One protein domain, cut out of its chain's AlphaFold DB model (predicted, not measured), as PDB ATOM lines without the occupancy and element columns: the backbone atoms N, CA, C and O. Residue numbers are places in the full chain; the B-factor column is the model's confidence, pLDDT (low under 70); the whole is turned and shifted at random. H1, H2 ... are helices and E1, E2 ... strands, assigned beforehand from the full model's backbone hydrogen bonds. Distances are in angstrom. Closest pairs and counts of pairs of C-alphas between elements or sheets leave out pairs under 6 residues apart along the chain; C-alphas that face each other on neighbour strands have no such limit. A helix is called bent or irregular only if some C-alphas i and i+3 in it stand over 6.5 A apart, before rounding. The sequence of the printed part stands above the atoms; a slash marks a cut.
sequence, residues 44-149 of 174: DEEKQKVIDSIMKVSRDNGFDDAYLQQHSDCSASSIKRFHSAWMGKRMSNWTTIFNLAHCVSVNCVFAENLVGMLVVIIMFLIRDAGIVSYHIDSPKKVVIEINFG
ATOM      1  N   ASP A  44       9.532 -29.484   5.711       88.75
ATOM      2  CA  ASP A  44      10.886 -29.983   5.990       88.75
ATOM      3  C   ASP A  44      11.828 -29.795   4.789       88.75
ATOM      4  O   ASP A  44      13.026 -29.586   4.969       88.75
ATOM      5  N   GLU A  45      11.287 -29.755   3.570       88.12
ATOM      6  CA  GLU A  45      12.049 -29.430   2.361       88.12
ATOM      7  C   GLU A  45      12.614 -27.999   2.398       88.12
ATOM      8  O   GLU A  45      13.756 -27.756   2.010       88.12
ATOM      9  N   GLU A  46      11.836 -27.038   2.904       85.75
ATOM     10  CA  GLU A  46      12.256 -25.638   3.015       85.75
ATOM     11  C   GLU A  46      13.352 -25.489   4.082       85.75
ATOM     12  O   GLU A  46      14.363 -24.824   3.849       85.75
ATOM     13  N   LYS A  47      13.211 -26.185   5.220       90.44
ATOM     14  CA  LYS A  47      14.264 -26.259   6.249       90.44
ATOM     15  C   LYS A  47      15.543 -26.875   5.705       90.44
ATOM     16  O   LYS A  47      16.626 -26.373   6.003       90.44
ATOM     17  N   GLN A  48      15.426 -27.936   4.907       93.56
ATOM     18  CA  GLN A  48      16.577 -28.628   4.340       93.56
ATOM     19  C   GLN A  48      17.431 -27.684   3.486       93.56
ATOM     20  O   GLN A  48      18.646 -27.657   3.653       93.56
ATOM     21  N   LYS A  49      16.814 -26.826   2.662       92.69
ATOM     22  CA  LYS A  49      17.540 -25.836   1.841       92.69
ATOM     23  C   LYS A  49      18.362 -24.859   2.693       92.69
ATOM     24  O   LYS A  49      19.485 -24.502   2.322       92.69
ATOM     25  N   VAL A  50      17.836 -24.446   3.849       93.50
ATOM     26  CA  VAL A  50      18.572 -23.594   4.800       93.50
ATOM     27  C   VAL A  50      19.715 -24.374   5.455       93.50
ATOM     28  O   VAL A  50      20.837 -23.878   5.502       93.50
ATOM     29  N   ILE A  51      19.464 -25.609   5.902       95.88
ATOM     30  CA  ILE A  51      20.480 -26.497   6.493       95.88
ATOM     31  C   ILE A  51      21.638 -26.745   5.518       95.88
ATOM     32  O   ILE A  51      22.802 -26.608   5.897       95.88
ATOM     33  N   ASP A  52      21.334 -27.050   4.257       96.06
ATOM     34  CA  ASP A  52      22.332 -27.271   3.211       96.06
ATOM     35  C   ASP A  52      23.190 -26.022   2.985       96.06
ATOM     36  O   ASP A  52      24.404 -26.122   2.807       96.06
ATOM     37  N   SER A  53      22.571 -24.839   3.027       96.12
ATOM     38  CA  SER A  53      23.276 -23.565   2.865       96.12
ATOM     39  C   SER A  53      24.210 -23.284   4.044       96.12
ATOM     40  O   SER A  53      25.374 -22.958   3.823       96.12
ATOM     41  N   ILE A  54      23.754 -23.504   5.283       97.06
ATOM     42  CA  ILE A  54      24.599 -23.403   6.487       97.06
ATOM     43  C   ILE A  54      25.810 -24.336   6.360       97.06
ATOM     44  O   ILE A  54      26.935 -23.909   6.592       97.06
ATOM     45  N   MET A  55      25.605 -25.589   5.940       97.12
ATOM     46  CA  MET A  55      26.697 -26.556   5.787       97.12
ATOM     47  C   MET A  55      27.711 -26.161   4.715       97.12
ATOM     48  O   MET A  55      28.904 -26.403   4.899       97.12
ATOM     49  N   LYS A  56      27.270 -25.551   3.609       96.75
ATOM     50  CA  LYS A  56      28.179 -25.007   2.589       96.75
ATOM     51  C   LYS A  56      29.024 -23.867   3.156       96.75
ATOM     52  O   LYS A  56      30.244 -23.941   3.073       96.75
ATOM     53  N   VAL A  57      28.397 -22.887   3.818       97.38
ATOM     54  CA  VAL A  57      29.121 -21.776   4.464       97.38
ATOM     55  C   VAL A  57      30.128 -22.302   5.483       97.38
ATOM     56  O   VAL A  57      31.285 -21.888   5.461       97.38
ATOM     57  N   SER A  58      29.725 -23.246   6.339       97.38
ATOM     58  CA  SER A  58      30.625 -23.852   7.324       97.38
ATOM     59  C   SER A  58      31.833 -24.514   6.672       97.38
ATOM     60  O   SER A  58      32.957 -24.300   7.114       97.38
ATOM     61  N   ARG A  59      31.628 -25.288   5.602       96.69
ATOM     62  CA  ARG A  59      32.713 -25.999   4.908       96.69
ATOM     63  C   ARG A  59      33.706 -25.056   4.247       96.69
ATOM     64  O   ARG A  59      34.904 -25.253   4.426       96.69
ATOM     65  N   ASP A  60      33.229 -24.029   3.551       96.19
ATOM     66  CA  ASP A  60      34.103 -23.064   2.870       96.19
ATOM     67  C   ASP A  60      34.960 -22.255   3.846       96.19
ATOM     68  O   ASP A  60      36.042 -21.790   3.500       96.19
ATOM     69  N   ASN A  61      34.471 -22.090   5.077       97.31
ATOM     70  CA  ASN A  61      35.143 -21.335   6.127       97.31
ATOM     71  C   ASN A  61      35.864 -22.227   7.153       97.31
ATOM     72  O   ASN A  61      36.462 -21.711   8.093       97.31
ATOM     73  N   GLY A  62      35.835 -23.555   6.984       97.25
ATOM     74  CA  GLY A  62      36.498 -24.497   7.888       97.25
ATOM     75  C   GLY A  62      35.879 -24.590   9.290       97.25
ATOM     76  O   GLY A  62      36.581 -24.934  10.238       97.25
ATOM     77  N   PHE A  63      34.589 -24.288   9.446       97.81
ATOM     78  CA  PHE A  63      33.883 -24.400  10.723       97.81
ATOM     79  C   PHE A  63      33.509 -25.855  11.010       97.81
ATOM     80  O   PHE A  63      32.678 -26.446  10.315       97.81
ATOM     81  N   ASP A  64      34.111 -26.422  12.051       96.25
ATOM     82  CA  ASP A  64      33.806 -27.761  12.547       96.25
ATOM     83  C   ASP A  64      32.770 -27.741  13.688       96.25
ATOM     84  O   ASP A  64      32.285 -26.693  14.122       96.25
ATOM     85  N   ASP A  65      32.401 -28.920  14.190       95.88
ATOM     86  CA  ASP A  65      31.408 -29.054  15.262       95.88
ATOM     87  C   ASP A  65      31.843 -28.364  16.558       95.88
ATOM     88  O   ASP A  65      30.998 -27.833  17.282       95.88
ATOM     89  N   ALA A  66      33.146 -28.370  16.858       96.44
ATOM     90  CA  ALA A  66      33.683 -27.725  18.048       96.44
ATOM     91  C   ALA A  66      33.551 -26.203  17.935       96.44
ATOM     92  O   ALA A  66      33.076 -25.558  18.870       96.44
ATOM     93  N   TYR A  67      33.883 -25.651  16.770       97.62
ATOM     94  CA  TYR A  67      33.699 -24.248  16.440       97.62
ATOM     95  C   TYR A  67      32.228 -23.847  16.556       97.62
ATOM     96  O   TYR A  67      31.886 -22.926  17.298       97.62
ATOM     97  N   LEU A  68      31.331 -24.580  15.890       97.06
ATOM     98  CA  LEU A  68      29.897 -24.293  15.934       97.06
ATOM     99  C   LEU A  68      29.355 -24.368  17.366       97.06
ATOM    100  O   LEU A  68      28.506 -23.563  17.734       97.06
ATOM    101  N   GLN A  69      29.846 -25.285  18.199       96.69
ATOM    102  CA  GLN A  69      29.430 -25.380  19.599       96.69
ATOM    103  C   GLN A  69      29.925 -24.207  20.452       96.69
ATOM    104  O   GLN A  69      29.216 -23.778  21.357       96.69
ATOM    105  N   GLN A  70      31.137 -23.714  20.201       96.75
ATOM    106  CA  GLN A  70      31.730 -22.613  20.965       96.75
ATOM    107  C   GLN A  70      31.178 -21.244  20.556       96.75
ATOM    108  O   GLN A  70      31.096 -20.345  21.390       96.75
ATOM    109  N   HIS A  71      30.802 -21.089  19.285       96.62
ATOM    110  CA  HIS A  71      30.432 -19.803  18.693       96.62
ATOM    111  C   HIS A  71      28.937 -19.656  18.383       96.62
ATOM    112  O   HIS A  71      28.517 -18.612  17.881       96.62
ATOM    113  N   SER A  72      28.122 -20.673  18.661       95.50
ATOM    114  CA  SER A  72      26.664 -20.583  18.562       95.50
ATOM    115  C   SER A  72      25.998 -20.909  19.892       95.50
ATOM    116  O   SER A  72      26.534 -21.663  20.703       95.50
ATOM    117  N   ASP A  73      24.766 -20.432  20.076       95.50
ATOM    118  CA  ASP A  73      23.899 -20.824  21.194       95.50
ATOM    119  C   ASP A  73      23.310 -22.236  20.983       95.50
ATOM    120  O   ASP A  73      22.104 -22.474  21.117       95.50
ATOM    121  N   CYS A  74      24.144 -23.200  20.585       96.75
ATOM    122  CA  CYS A  74      23.761 -24.592  20.380       96.75
ATOM    123  C   CYS A  74      24.566 -25.532  21.272       96.75
ATOM    124  O   CYS A  74      25.790 -25.577  21.251       96.75
ATOM    125  N   SER A  75      23.853 -26.404  21.984       96.62
ATOM    126  CA  SER A  75      24.481 -27.556  22.636       96.62
ATOM    127  C   SER A  75      25.058 -28.545  21.608       96.62
ATOM    128  O   SER A  75      24.530 -28.667  20.499       96.62
ATOM    129  N   ALA A  76      26.023 -29.378  22.021       96.62
ATOM    130  CA  ALA A  76      26.485 -30.524  21.224       96.62
ATOM    131  C   ALA A  76      25.326 -31.416  20.739       96.62
ATOM    132  O   ALA A  76      25.353 -31.961  19.638       96.62
ATOM    133  N   SER A  77      24.269 -31.559  21.551       96.44
ATOM    134  CA  SER A  77      23.084 -32.334  21.170       96.44
ATOM    135  C   SER A  77      22.300 -31.683  20.024       96.44
ATOM    136  O   SER A  77      21.772 -32.386  19.164       96.44
ATOM    137  N   SER A  78      22.237 -30.349  19.996       97.38
ATOM    138  CA  SER A  78      21.590 -29.579  18.934       97.38
ATOM    139  C   SER A  78      22.372 -29.701  17.631       97.38
ATOM    140  O   SER A  78      21.768 -29.987  16.602       97.38
ATOM    141  N   ILE A  79      23.702 -29.607  17.693       97.44
ATOM    142  CA  ILE A  79      24.583 -29.779  16.528       97.44
ATOM    143  C   ILE A  79      24.468 -31.199  15.959       97.44
ATOM    144  O   ILE A  79      24.260 -31.373  14.762       97.44
ATOM    145  N   LYS A  80      24.453 -32.232  16.812       96.56
ATOM    146  CA  LYS A  80      24.203 -33.616  16.364       96.56
ATOM    147  C   LYS A  80      22.845 -33.784  15.677       96.56
ATOM    148  O   LYS A  80      22.744 -34.508  14.688       96.56
ATOM    149  N   ARG A  81      21.787 -33.136  16.185       96.00
ATOM    150  CA  ARG A  81      20.462 -33.148  15.533       96.00
ATOM    151  C   ARG A  81      20.485 -32.413  14.198       96.00
ATOM    152  O   ARG A  81      19.881 -32.898  13.251       96.00
ATOM    153  N   PHE A  82      21.196 -31.294  14.119       97.38
ATOM    154  CA  PHE A  82      21.386 -30.549  12.883       97.38
ATOM    155  C   PHE A  82      22.088 -31.393  11.809       97.38
ATOM    156  O   PHE A  82      21.560 -31.522  10.711       97.38
ATOM    157  N   HIS A  83      23.183 -32.080  12.144       96.75
ATOM    158  CA  HIS A  83      23.844 -33.012  11.216       96.75
ATOM    159  C   HIS A  83      22.966 -34.192  10.815       96.75
ATOM    160  O   HIS A  83      22.953 -34.604   9.660       96.75
ATOM    161  N   SER A  84      22.200 -34.738  11.760       96.38
ATOM    162  CA  SER A  84      21.228 -35.794  11.465       96.38
ATOM    163  C   SER A  84      20.188 -35.326  10.439       96.38
ATOM    164  O   SER A  84      19.891 -36.059   9.498       96.38
ATOM    165  N   ALA A  85      19.681 -34.099  10.591       96.25
ATOM    166  CA  ALA A  85      18.767 -33.474   9.642       96.25
ATOM    167  C   ALA A  85      19.424 -33.279   8.274       96.25
ATOM    168  O   ALA A  85      18.867 -33.711   7.274       96.25
ATOM    169  N   TRP A  86      20.641 -32.729   8.243       96.81
ATOM    170  CA  TRP A  86      21.413 -32.547   7.015       96.81
ATOM    171  C   TRP A  86      21.612 -33.864   6.242       96.81
ATOM    172  O   TRP A  86      21.484 -33.893   5.023       96.81
ATOM    173  N   MET A  87      21.808 -34.978   6.952       96.12
ATOM    174  CA  MET A  87      21.910 -36.332   6.385       96.12
ATOM    175  C   MET A  87      20.551 -36.973   6.029       96.12
ATOM    176  O   MET A  87      20.479 -38.189   5.840       96.12
ATOM    177  N   GLY A  88      19.464 -36.197   5.988       92.69
ATOM    178  CA  GLY A  88      18.129 -36.655   5.593       92.69
ATOM    179  C   GLY A  88      17.416 -37.527   6.628       92.69
ATOM    180  O   GLY A  88      16.515 -38.284   6.273       92.69
ATOM    181  N   LYS A  89      17.826 -37.479   7.904       93.94
ATOM    182  CA  LYS A  89      17.187 -38.250   8.981       93.94
ATOM    183  C   LYS A  89      16.096 -37.420   9.660       93.94
ATOM    184  O   LYS A  89      15.071 -37.107   9.070       93.94
ATOM    185  N   ARG A  90      16.283 -37.083  10.938       92.12
ATOM    186  CA  ARG A  90      15.297 -36.332  11.717       92.12
ATOM    187  C   ARG A  90      15.565 -34.843  11.579       92.12
ATOM    188  O   ARG A  90      16.628 -34.391  11.993       92.12
ATOM    189  N   MET A  91      14.573 -34.108  11.084       94.25
ATOM    190  CA  MET A  91      14.660 -32.667  10.889       94.25
ATOM    191  C   MET A  91      14.990 -31.910  12.186       94.25
ATOM    192  O   MET A  91      14.513 -32.255  13.276       94.25
ATOM    193  N   SER A  92      15.812 -30.868  12.059       94.44
ATOM    194  CA  SER A  92      16.169 -29.983  13.165       94.44
ATOM    195  C   SER A  92      15.086 -28.925  13.379       94.44
ATOM    196  O   SER A  92      14.316 -28.599  12.478       94.44
ATOM    197  N   ASN A  93      15.003 -28.385  14.593       92.19
ATOM    198  CA  ASN A  93      14.069 -27.299  14.869       92.19
ATOM    199  C   ASN A  93      14.634 -25.955  14.393       92.19
ATOM    200  O   ASN A  93      15.847 -25.773  14.278       92.19
ATOM    201  N   TRP A  94      13.741 -24.994  14.166       91.94
ATOM    202  CA  TRP A  94      14.123 -23.670  13.684       91.94
ATOM    203  C   TRP A  94      15.057 -22.917  14.623       91.94
ATOM    204  O   TRP A  94      15.967 -22.262  14.138       91.94
ATOM    205  N   THR A  95      14.903 -23.055  15.942       93.75
ATOM    206  CA  THR A  95      15.823 -22.441  16.912       93.75
ATOM    207  C   THR A  95      17.270 -22.872  16.664       93.75
ATOM    208  O   THR A  95      18.155 -22.035  16.579       93.75
ATOM    209  N   THR A  96      17.509 -24.172  16.476       96.25
ATOM    210  CA  THR A  96      18.853 -24.690  16.177       96.25
ATOM    211  C   THR A  96      19.342 -24.190  14.820       96.25
ATOM    212  O   THR A  96      20.480 -23.747  14.708       96.25
ATOM    213  N   ILE A  97      18.485 -24.237  13.793       95.62
ATOM    214  CA  ILE A  97      18.834 -23.789  12.438       95.62
ATOM    215  C   ILE A  97      19.225 -22.304  12.445       95.62
ATOM    216  O   ILE A  97      20.263 -21.959  11.894       95.62
ATOM    217  N   PHE A  98      18.456 -21.436  13.108       94.38
ATOM    218  CA  PHE A  98      18.739 -20.001  13.161       94.38
ATOM    219  C   PHE A  98      19.944 -19.647  14.021       94.38
ATOM    220  O   PHE A  98      20.715 -18.779  13.622       94.38
ATOM    221  N   ASN A  99      20.162 -20.335  15.145       97.00
ATOM    222  CA  ASN A  99      21.366 -20.119  15.950       97.00
ATOM    223  C   ASN A  99      22.632 -20.452  15.144       97.00
ATOM    224  O   ASN A  99      23.615 -19.713  15.198       97.00
ATOM    225  N   LEU A 100      22.595 -21.528  14.350       97.75
ATOM    226  CA  LEU A 100      23.697 -21.889  13.458       97.75
ATOM    227  C   LEU A 100      23.808 -20.935  12.264       97.75
ATOM    228  O   LEU A 100      24.911 -20.491  11.969       97.75
ATOM    229  N   ALA A 101      22.696 -20.554  11.627       96.38
ATOM    230  CA  ALA A 101      22.684 -19.569  10.544       96.38
ATOM    231  C   ALA A 101      23.301 -18.236  10.989       96.38
ATOM    232  O   ALA A 101      24.141 -17.679  10.287       96.38
ATOM    233  N   HIS A 102      22.934 -17.749  12.175       96.19
ATOM    234  CA  HIS A 102      23.505 -16.541  12.760       96.19
ATOM    235  C   HIS A 102      25.010 -16.693  13.005       96.19
ATOM    236  O   HIS A 102      25.788 -15.847  12.568       96.19
ATOM    237  N   CYS A 103      25.429 -17.798  13.634       97.62
ATOM    238  CA  CYS A 103      26.839 -18.096  13.880       97.62
ATOM    239  C   CYS A 103      27.665 -18.065  12.589       97.62
ATOM    240  O   CYS A 103      28.644 -17.325  12.510       97.62
ATOM    241  N   VAL A 104      27.250 -18.799  11.552       97.38
ATOM    242  CA  VAL A 104      28.011 -18.839  10.295       97.38
ATOM    243  C   VAL A 104      27.991 -17.494   9.571       97.38
ATOM    244  O   VAL A 104      29.000 -17.121   8.986       97.38
ATOM    245  N   SER A 105      26.889 -16.740   9.654       95.94
ATOM    246  CA  SER A 105      26.763 -15.430   8.997       95.94
ATOM    247  C   SER A 105      27.700 -14.383   9.588       95.94
ATOM    248  O   SER A 105      28.273 -13.586   8.856       95.94
ATOM    249  N   VAL A 106      27.841 -14.368  10.916       96.25
ATOM    250  CA  VAL A 106      28.682 -13.386  11.617       96.25
ATOM    251  C   VAL A 106      30.166 -13.704  11.455       96.25
ATOM    252  O   VAL A 106      30.985 -12.789  11.428       96.25
ATOM    253  N   ASN A 107      30.518 -14.987  11.357       96.81
ATOM    254  CA  ASN A 107      31.911 -15.415  11.421       96.81
ATOM    255  C   ASN A 107      32.537 -15.762  10.062       96.81
ATOM    256  O   ASN A 107      33.761 -15.882   9.988       96.81
ATOM    257  N   CYS A 108      31.755 -15.951   8.992       96.38
ATOM    258  CA  CYS A 108      32.317 -16.309   7.689       96.38
ATOM    259  C   CYS A 108      33.205 -15.196   7.112       96.38
ATOM    260  O   CYS A 108      32.855 -14.017   7.126       96.38
ATOM    261  N   VAL A 109      34.333 -15.598   6.529       95.56
ATOM    262  CA  VAL A 109      35.188 -14.746   5.694       95.56
ATOM    263  C   VAL A 109      34.748 -14.845   4.233       95.56
ATOM    264  O   VAL A 109      34.632 -13.834   3.544       95.56
ATOM    265  N   PHE A 110      34.449 -16.062   3.767       93.62
ATOM    266  CA  PHE A 110      33.920 -16.323   2.431       93.62
ATOM    267  C   PHE A 110      32.392 -16.346   2.476       93.62
ATOM    268  O   PHE A 110      31.780 -17.301   2.960       93.62
ATOM    269  N   ALA A 111      31.784 -15.269   1.979       92.38
ATOM    270  CA  ALA A 111      30.349 -15.013   2.092       92.38
ATOM    271  C   ALA A 111      29.523 -15.453   0.866       92.38
ATOM    272  O   ALA A 111      28.322 -15.207   0.827       92.38
ATOM    273  N   GLU A 112      30.115 -16.108  -0.136       89.62
ATOM    274  CA  GLU A 112      29.391 -16.510  -1.357       89.62
ATOM    275  C   GLU A 112      28.175 -17.395  -1.032       89.62
ATOM    276  O   GLU A 112      27.039 -17.072  -1.382       89.62
ATOM    277  N   ASN A 113      28.382 -18.459  -0.253       92.00
ATOM    278  CA  ASN A 113      27.291 -19.332   0.176       92.00
ATOM    279  C   ASN A 113      26.392 -18.703   1.259       92.00
ATOM    280  O   ASN A 113      25.251 -19.141   1.431       92.00
ATOM    281  N   LEU A 114      26.850 -17.642   1.944       94.25
ATOM    282  CA  LEU A 114      26.003 -16.852   2.844       94.25
ATOM    283  C   LEU A 114      24.927 -16.118   2.036       94.25
ATOM    284  O   LEU A 114      23.761 -16.123   2.424       94.25
ATOM    285  N   VAL A 115      25.279 -15.557   0.876       93.25
ATOM    286  CA  VAL A 115      24.302 -14.925  -0.025       93.25
ATOM    287  C   VAL A 115      23.237 -15.928  -0.463       93.25
ATOM    288  O   VAL A 115      22.045 -15.629  -0.387       93.25
ATOM    289  N   GLY A 116      23.650 -17.138  -0.853       91.12
ATOM    290  CA  GLY A 116      22.720 -18.219  -1.184       91.12
ATOM    291  C   GLY A 116      21.747 -18.526  -0.040       91.12
ATOM    292  O   GLY A 116      20.539 -18.604  -0.265       91.12
ATOM    293  N   MET A 117      22.249 -18.613   1.198       93.19
ATOM    294  CA  MET A 117      21.413 -18.808   2.387       93.19
ATOM    295  C   MET A 117      20.387 -17.679   2.571       93.19
ATOM    296  O   MET A 117      19.213 -17.954   2.824       93.19
ATOM    297  N   LEU A 118      20.808 -16.417   2.421       94.12
ATOM    298  CA  LEU A 118      19.917 -15.258   2.537       94.12
ATOM    299  C   LEU A 118      18.814 -15.291   1.478       94.12
ATOM    300  O   LEU A 118      17.648 -15.088   1.806       94.12
ATOM    301  N   VAL A 119      19.157 -15.608   0.228       93.25
ATOM    302  CA  VAL A 119      18.185 -15.723  -0.868       93.25
ATOM    303  C   VAL A 119      17.166 -16.823  -0.586       93.25
ATOM    304  O   VAL A 119      15.973 -16.583  -0.748       93.25
ATOM    305  N   VAL A 120      17.598 -17.990  -0.097       90.12
ATOM    306  CA  VAL A 120      16.688 -19.082   0.294       90.12
ATOM    307  C   VAL A 120      15.716 -18.632   1.387       90.12
ATOM    308  O   VAL A 120      14.518 -18.893   1.285       90.12
ATOM    309  N   ILE A 121      16.202 -17.930   2.417       90.31
ATOM    310  CA  ILE A 121      15.356 -17.424   3.509       90.31
ATOM    311  C   ILE A 121      14.365 -16.374   2.990       90.31
ATOM    312  O   ILE A 121      13.185 -16.437   3.326       90.31
ATOM    313  N   ILE A 122      14.807 -15.431   2.155       92.19
ATOM    314  CA  ILE A 122      13.930 -14.400   1.582       92.19
ATOM    315  C   ILE A 122      12.869 -15.046   0.688       92.19
ATOM    316  O   ILE A 122      11.691 -14.747   0.858       92.19
ATOM    317  N   MET A 123      13.258 -15.957  -0.211       88.69
ATOM    318  CA  MET A 123      12.321 -16.704  -1.061       88.69
ATOM    319  C   MET A 123      11.284 -17.453  -0.225       88.69
ATOM    320  O   MET A 123      10.099 -17.416  -0.540       88.69
ATOM    321  N   PHE A 124      11.707 -18.079   0.875       84.94
ATOM    322  CA  PHE A 124      10.788 -18.724   1.803       84.94
ATOM    323  C   PHE A 124       9.795 -17.726   2.431       84.94
ATOM    324  O   PHE A 124       8.603 -18.015   2.518       84.94
ATOM    325  N   LEU A 125      10.267 -16.550   2.860       87.06
ATOM    326  CA  LEU A 125       9.430 -15.540   3.515       87.06
ATOM    327  C   LEU A 125       8.412 -14.904   2.566       87.06
ATOM    328  O   LEU A 125       7.279 -14.655   2.974       87.06
ATOM    329  N   ILE A 126       8.807 -14.625   1.322       87.25
ATOM    330  CA  ILE A 126       7.929 -13.958   0.357       87.25
ATOM    331  C   ILE A 126       7.071 -14.944  -0.446       87.25
ATOM    332  O   ILE A 126       6.040 -14.535  -0.975       87.25
ATOM    333  N   ARG A 127       7.456 -16.227  -0.519       84.94
ATOM    334  CA  ARG A 127       6.793 -17.259  -1.334       84.94
ATOM    335  C   ARG A 127       6.531 -16.741  -2.758       84.94
ATOM    336  O   ARG A 127       7.442 -16.248  -3.413       84.94
ATOM    337  N   ASP A 128       5.279 -16.777  -3.201       85.19
ATOM    338  CA  ASP A 128       4.862 -16.356  -4.540       85.19
ATOM    339  C   ASP A 128       4.624 -14.837  -4.652       85.19
ATOM    340  O   ASP A 128       4.177 -14.347  -5.688       85.19
ATOM    341  N   ALA A 129       4.899 -14.060  -3.596       88.44
ATOM    342  CA  ALA A 129       4.713 -12.610  -3.619       88.44
ATOM    343  C   ALA A 129       5.728 -11.889  -4.517       88.44
ATOM    344  O   ALA A 129       5.510 -10.722  -4.847       88.44
ATOM    345  N   GLY A 130       6.825 -12.541  -4.903       90.38
ATOM    346  CA  GLY A 130       7.831 -11.961  -5.777       90.38
ATOM    347  C   GLY A 130       8.928 -12.940  -6.168       90.38
ATOM    348  O   GLY A 130       8.989 -14.068  -5.691       90.38
ATOM    349  N   ILE A 131       9.815 -12.475  -7.041       92.88
ATOM    350  CA  ILE A 131      10.993 -13.213  -7.495       92.88
ATOM    351  C   ILE A 131      12.224 -12.576  -6.858       92.88
ATOM    352  O   ILE A 131      12.428 -11.367  -6.975       92.88
ATOM    353  N   VAL A 132      13.049 -13.394  -6.203       95.50
ATOM    354  CA  VAL A 132      14.334 -12.967  -5.641       95.50
ATOM    355  C   VAL A 132      15.445 -13.330  -6.613       95.50
ATOM    356  O   VAL A 132      15.544 -14.472  -7.058       95.50
ATOM    357  N   SER A 133      16.308 -12.372  -6.903       94.06
ATOM    358  CA  SER A 133      17.556 -12.591  -7.627       94.06
ATOM    359  C   SER A 133      18.693 -11.888  -6.899       94.06
ATOM    360  O   SER A 133      18.458 -11.049  -6.030       94.06
ATOM    361  N   TYR A 134      19.930 -12.258  -7.202       95.38
ATOM    362  CA  TYR A 134      21.088 -11.582  -6.640       95.38
ATOM    363  C   TYR A 134      22.219 -11.534  -7.655       95.38
ATOM    364  O   TYR A 134      22.312 -12.386  -8.541       95.38
ATOM    365  N   HIS A 135      23.095 -10.555  -7.488       94.25
ATOM    366  CA  HIS A 135      24.349 -10.480  -8.217       94.25
ATOM    367  C   HIS A 135      25.453  -9.929  -7.313       94.25
ATOM    368  O   HIS A 135      25.216  -9.129  -6.403       94.25
ATOM    369  N   ILE A 136      26.677 -10.395  -7.551       93.62
ATOM    370  CA  ILE A 136      27.876  -9.912  -6.867       93.62
ATOM    371  C   ILE A 136      28.385  -8.706  -7.657       93.62
ATOM    372  O   ILE A 136      28.838  -8.853  -8.787       93.62
ATOM    373  N   ASP A 137      28.285  -7.522  -7.061       94.38
ATOM    374  CA  ASP A 137      28.731  -6.260  -7.667       94.38
ATOM    375  C   ASP A 137      30.243  -6.059  -7.462       94.38
ATOM    376  O   ASP A 137      30.959  -5.555  -8.322       94.38
ATOM    377  N   SER A 138      30.766  -6.495  -6.311       94.81
ATOM    378  CA  SER A 138      32.204  -6.496  -6.015       94.81
ATOM    379  C   SER A 138      32.538  -7.511  -4.910       94.81
ATOM    380  O   SER A 138      31.623  -7.999  -4.243       94.81
ATOM    381  N   PRO A 139      33.825  -7.771  -4.599       92.75
ATOM    382  CA  PRO A 139      34.212  -8.681  -3.513       92.75
ATOM    383  C   PRO A 139      33.648  -8.337  -2.123       92.75
ATOM    384  O   PRO A 139      33.695  -9.168  -1.225       92.75
ATOM    385  N   LYS A 140      33.148  -7.111  -1.921       93.25
ATOM    386  CA  LYS A 140      32.564  -6.648  -0.649       93.25
ATOM    387  C   LYS A 140      31.109  -6.196  -0.776       93.25
ATOM    388  O   LYS A 140      30.570  -5.627   0.170       93.25
ATOM    389  N   LYS A 141      30.479  -6.391  -1.938       94.56
ATOM    390  CA  LYS A 141      29.118  -5.917  -2.196       94.56
ATOM    391  C   LYS A 141      28.335  -6.930  -3.014       94.56
ATOM    392  O   LYS A 141      28.707  -7.269  -4.134       94.56
ATOM    393  N   VAL A 142      27.203  -7.328  -2.456       95.75
ATOM    394  CA  VAL A 142      26.163  -8.089  -3.134       95.75
ATOM    395  C   VAL A 142      24.903  -7.239  -3.185       95.75
ATOM    396  O   VAL A 142      24.632  -6.467  -2.262       95.75
ATOM    397  N   VAL A 143      24.136  -7.382  -4.256       96.44
ATOM    398  CA  VAL A 143      22.796  -6.815  -4.367       96.44
ATOM    399  C   VAL A 143      21.812  -7.975  -4.420       96.44
ATOM    400  O   VAL A 143      21.987  -8.897  -5.214       96.44
ATOM    401  N   ILE A 144      20.801  -7.937  -3.553       96.75
ATOM    402  CA  ILE A 144      19.651  -8.842  -3.604       96.75
ATOM    403  C   ILE A 144      18.465  -8.015  -4.085       96.75
ATOM    404  O   ILE A 144      18.069  -7.047  -3.437       96.75
ATOM    405  N   GLU A 145      17.913  -8.402  -5.223       95.75
ATOM    406  CA  GLU A 145      16.790  -7.734  -5.863       95.75
ATOM    407  C   GLU A 145      15.533  -8.575  -5.666       95.75
ATOM    408  O   GLU A 145      15.521  -9.775  -5.956       95.75
ATOM    409  N   ILE A 146      14.469  -7.938  -5.177       95.62
ATOM    410  CA  ILE A 146      13.158  -8.562  -5.004       95.62
ATOM    411  C   ILE A 146      12.180  -7.861  -5.939       95.62
ATOM    412  O   ILE A 146      11.795  -6.715  -5.714       95.62
ATOM    413  N   ASN A 147      11.758  -8.576  -6.976       93.69
ATOM    414  CA  ASN A 147      10.741  -8.120  -7.910       93.69
ATOM    415  C   ASN A 147       9.382  -8.638  -7.442       93.69
ATOM    416  O   ASN A 147       9.044  -9.800  -7.672       93.69
ATOM    417  N   PHE A 148       8.619  -7.796  -6.742       92.50
ATOM    418  CA  PHE A 148       7.285  -8.173  -6.286       92.50
ATOM    419  C   PHE A 148       6.303  -8.349  -7.454       92.50
ATOM    420  O   PHE A 148       6.430  -7.726  -8.510       92.50
ATOM    421  N   GLY A 149       5.307  -9.210  -7.246       87.94
ATOM    422  CA  GLY A 149       4.208  -9.418  -8.179       87.94
ATOM    423  C   GLY A 149       3.392  -8.145  -8.422       87.94
ATOM    424  O   GLY A 149       3.410  -7.202  -7.633       87.94
TER     425      GLY A 149
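What this domain is: This is residues 44 to 149 of the 174 residues of the protein "ATP-dependent RNA helicase DRS1" of Bacteroides sp. 1_1_14 (UniProt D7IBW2). A two-stranded hairpin, E1 and E2, makes one end of the domain, and the long helix H5 packs along it, between the hairpin and H1. H1, H5 and H4 form a loose three-helix bundle with their centres in a triangle, and the shorter helices H3 and H2 pack across it at the end far from the hairpin. The printed part has 106 residues with five named helices followed by two named strands, in the order H1 H2 H3 H4 H5 E1 E2; the sheet, E1 - E2, is antiparallel, and the class is mixed, helices and strands. The whole is compact, with a radius of gyration of the C-alphas of 14.2 A and spans of 41 by 30 by 20 A.

Where its parts are: E1 is residues 130 to 138, 25.0 A long, and E2 is residues 141 to 148, 22.3 A, ending at C-alpha 148 at (7.285, -8.173, -6.286). H5, residues 112 to 129, measures 25.1 A; it is irregular, with C-alphas 125 and 128 9.3 A apart, and has a kink of 48 degrees near residue 123. H1 is residues 44 to 60, 24.4 A, beginning at C-alpha 44 at (10.886, -29.983, 5.990). H4 is residues 94 to 107, 19.7 A, H3 is residues 76 to 86, 15.2 A, and H2 is residues 65 to 71, 9.9 A.

How they stand to each other: E1 and E2 are a hairpin, antiparallel at 163 degrees; N 133 and O 145 are 2.9 A apart and N 145 and O 133 2.8 A, within hydrogen-bond range. The closest C-alphas of H5 and E1 are those of Met 123 and Val 132, 6.2 A apart; those of H5 and E2 are of Ala 129 and Phe 148, 5.8 A. H1, H4 and H5 are a bundle, three helices grouped together. H1 touches H5, closest at the C-alphas of Ser 53 and Met 117, 5.1 A, at a shallow tilt of 18 degrees, opposite ways. H1 touches H4, closest at the C-alphas of Ile 54 and Ala 101, 5.9 A, at a shallow tilt of 26 degrees, the same way. H4 and H5 are close but not clearly touching, with the C-alphas of Ser 105 and Leu 114 closest at 6.4 A. With residues 48 to 52 alone H1 touches H3, closest at the C-alphas of Ile 51 and Trp 86, 6.1 A, at a steep tilt of 69 degrees, only just short of about perpendicular. H2 touches H3, closest at the C-alphas of Gln 69 and Ala 76, 6.1 A. Helix packing is mostly crossed, but only just: 2 of 6 touching pairs are at a shallow tilt. In H1, H2, H3 and H4 every O i to N i+4 pair is within hydrogen-bond range; in H5, 12 of 14 are.

The domain as a whole: The two C-alphas farthest apart, those of Ala 66 and Gly 149, are 43.5 A apart. The printed part has no cut; the link H3 to H4 is short, the others tight. The mean pLDDT of the printed part is 94.3, and no printed residue is under 70.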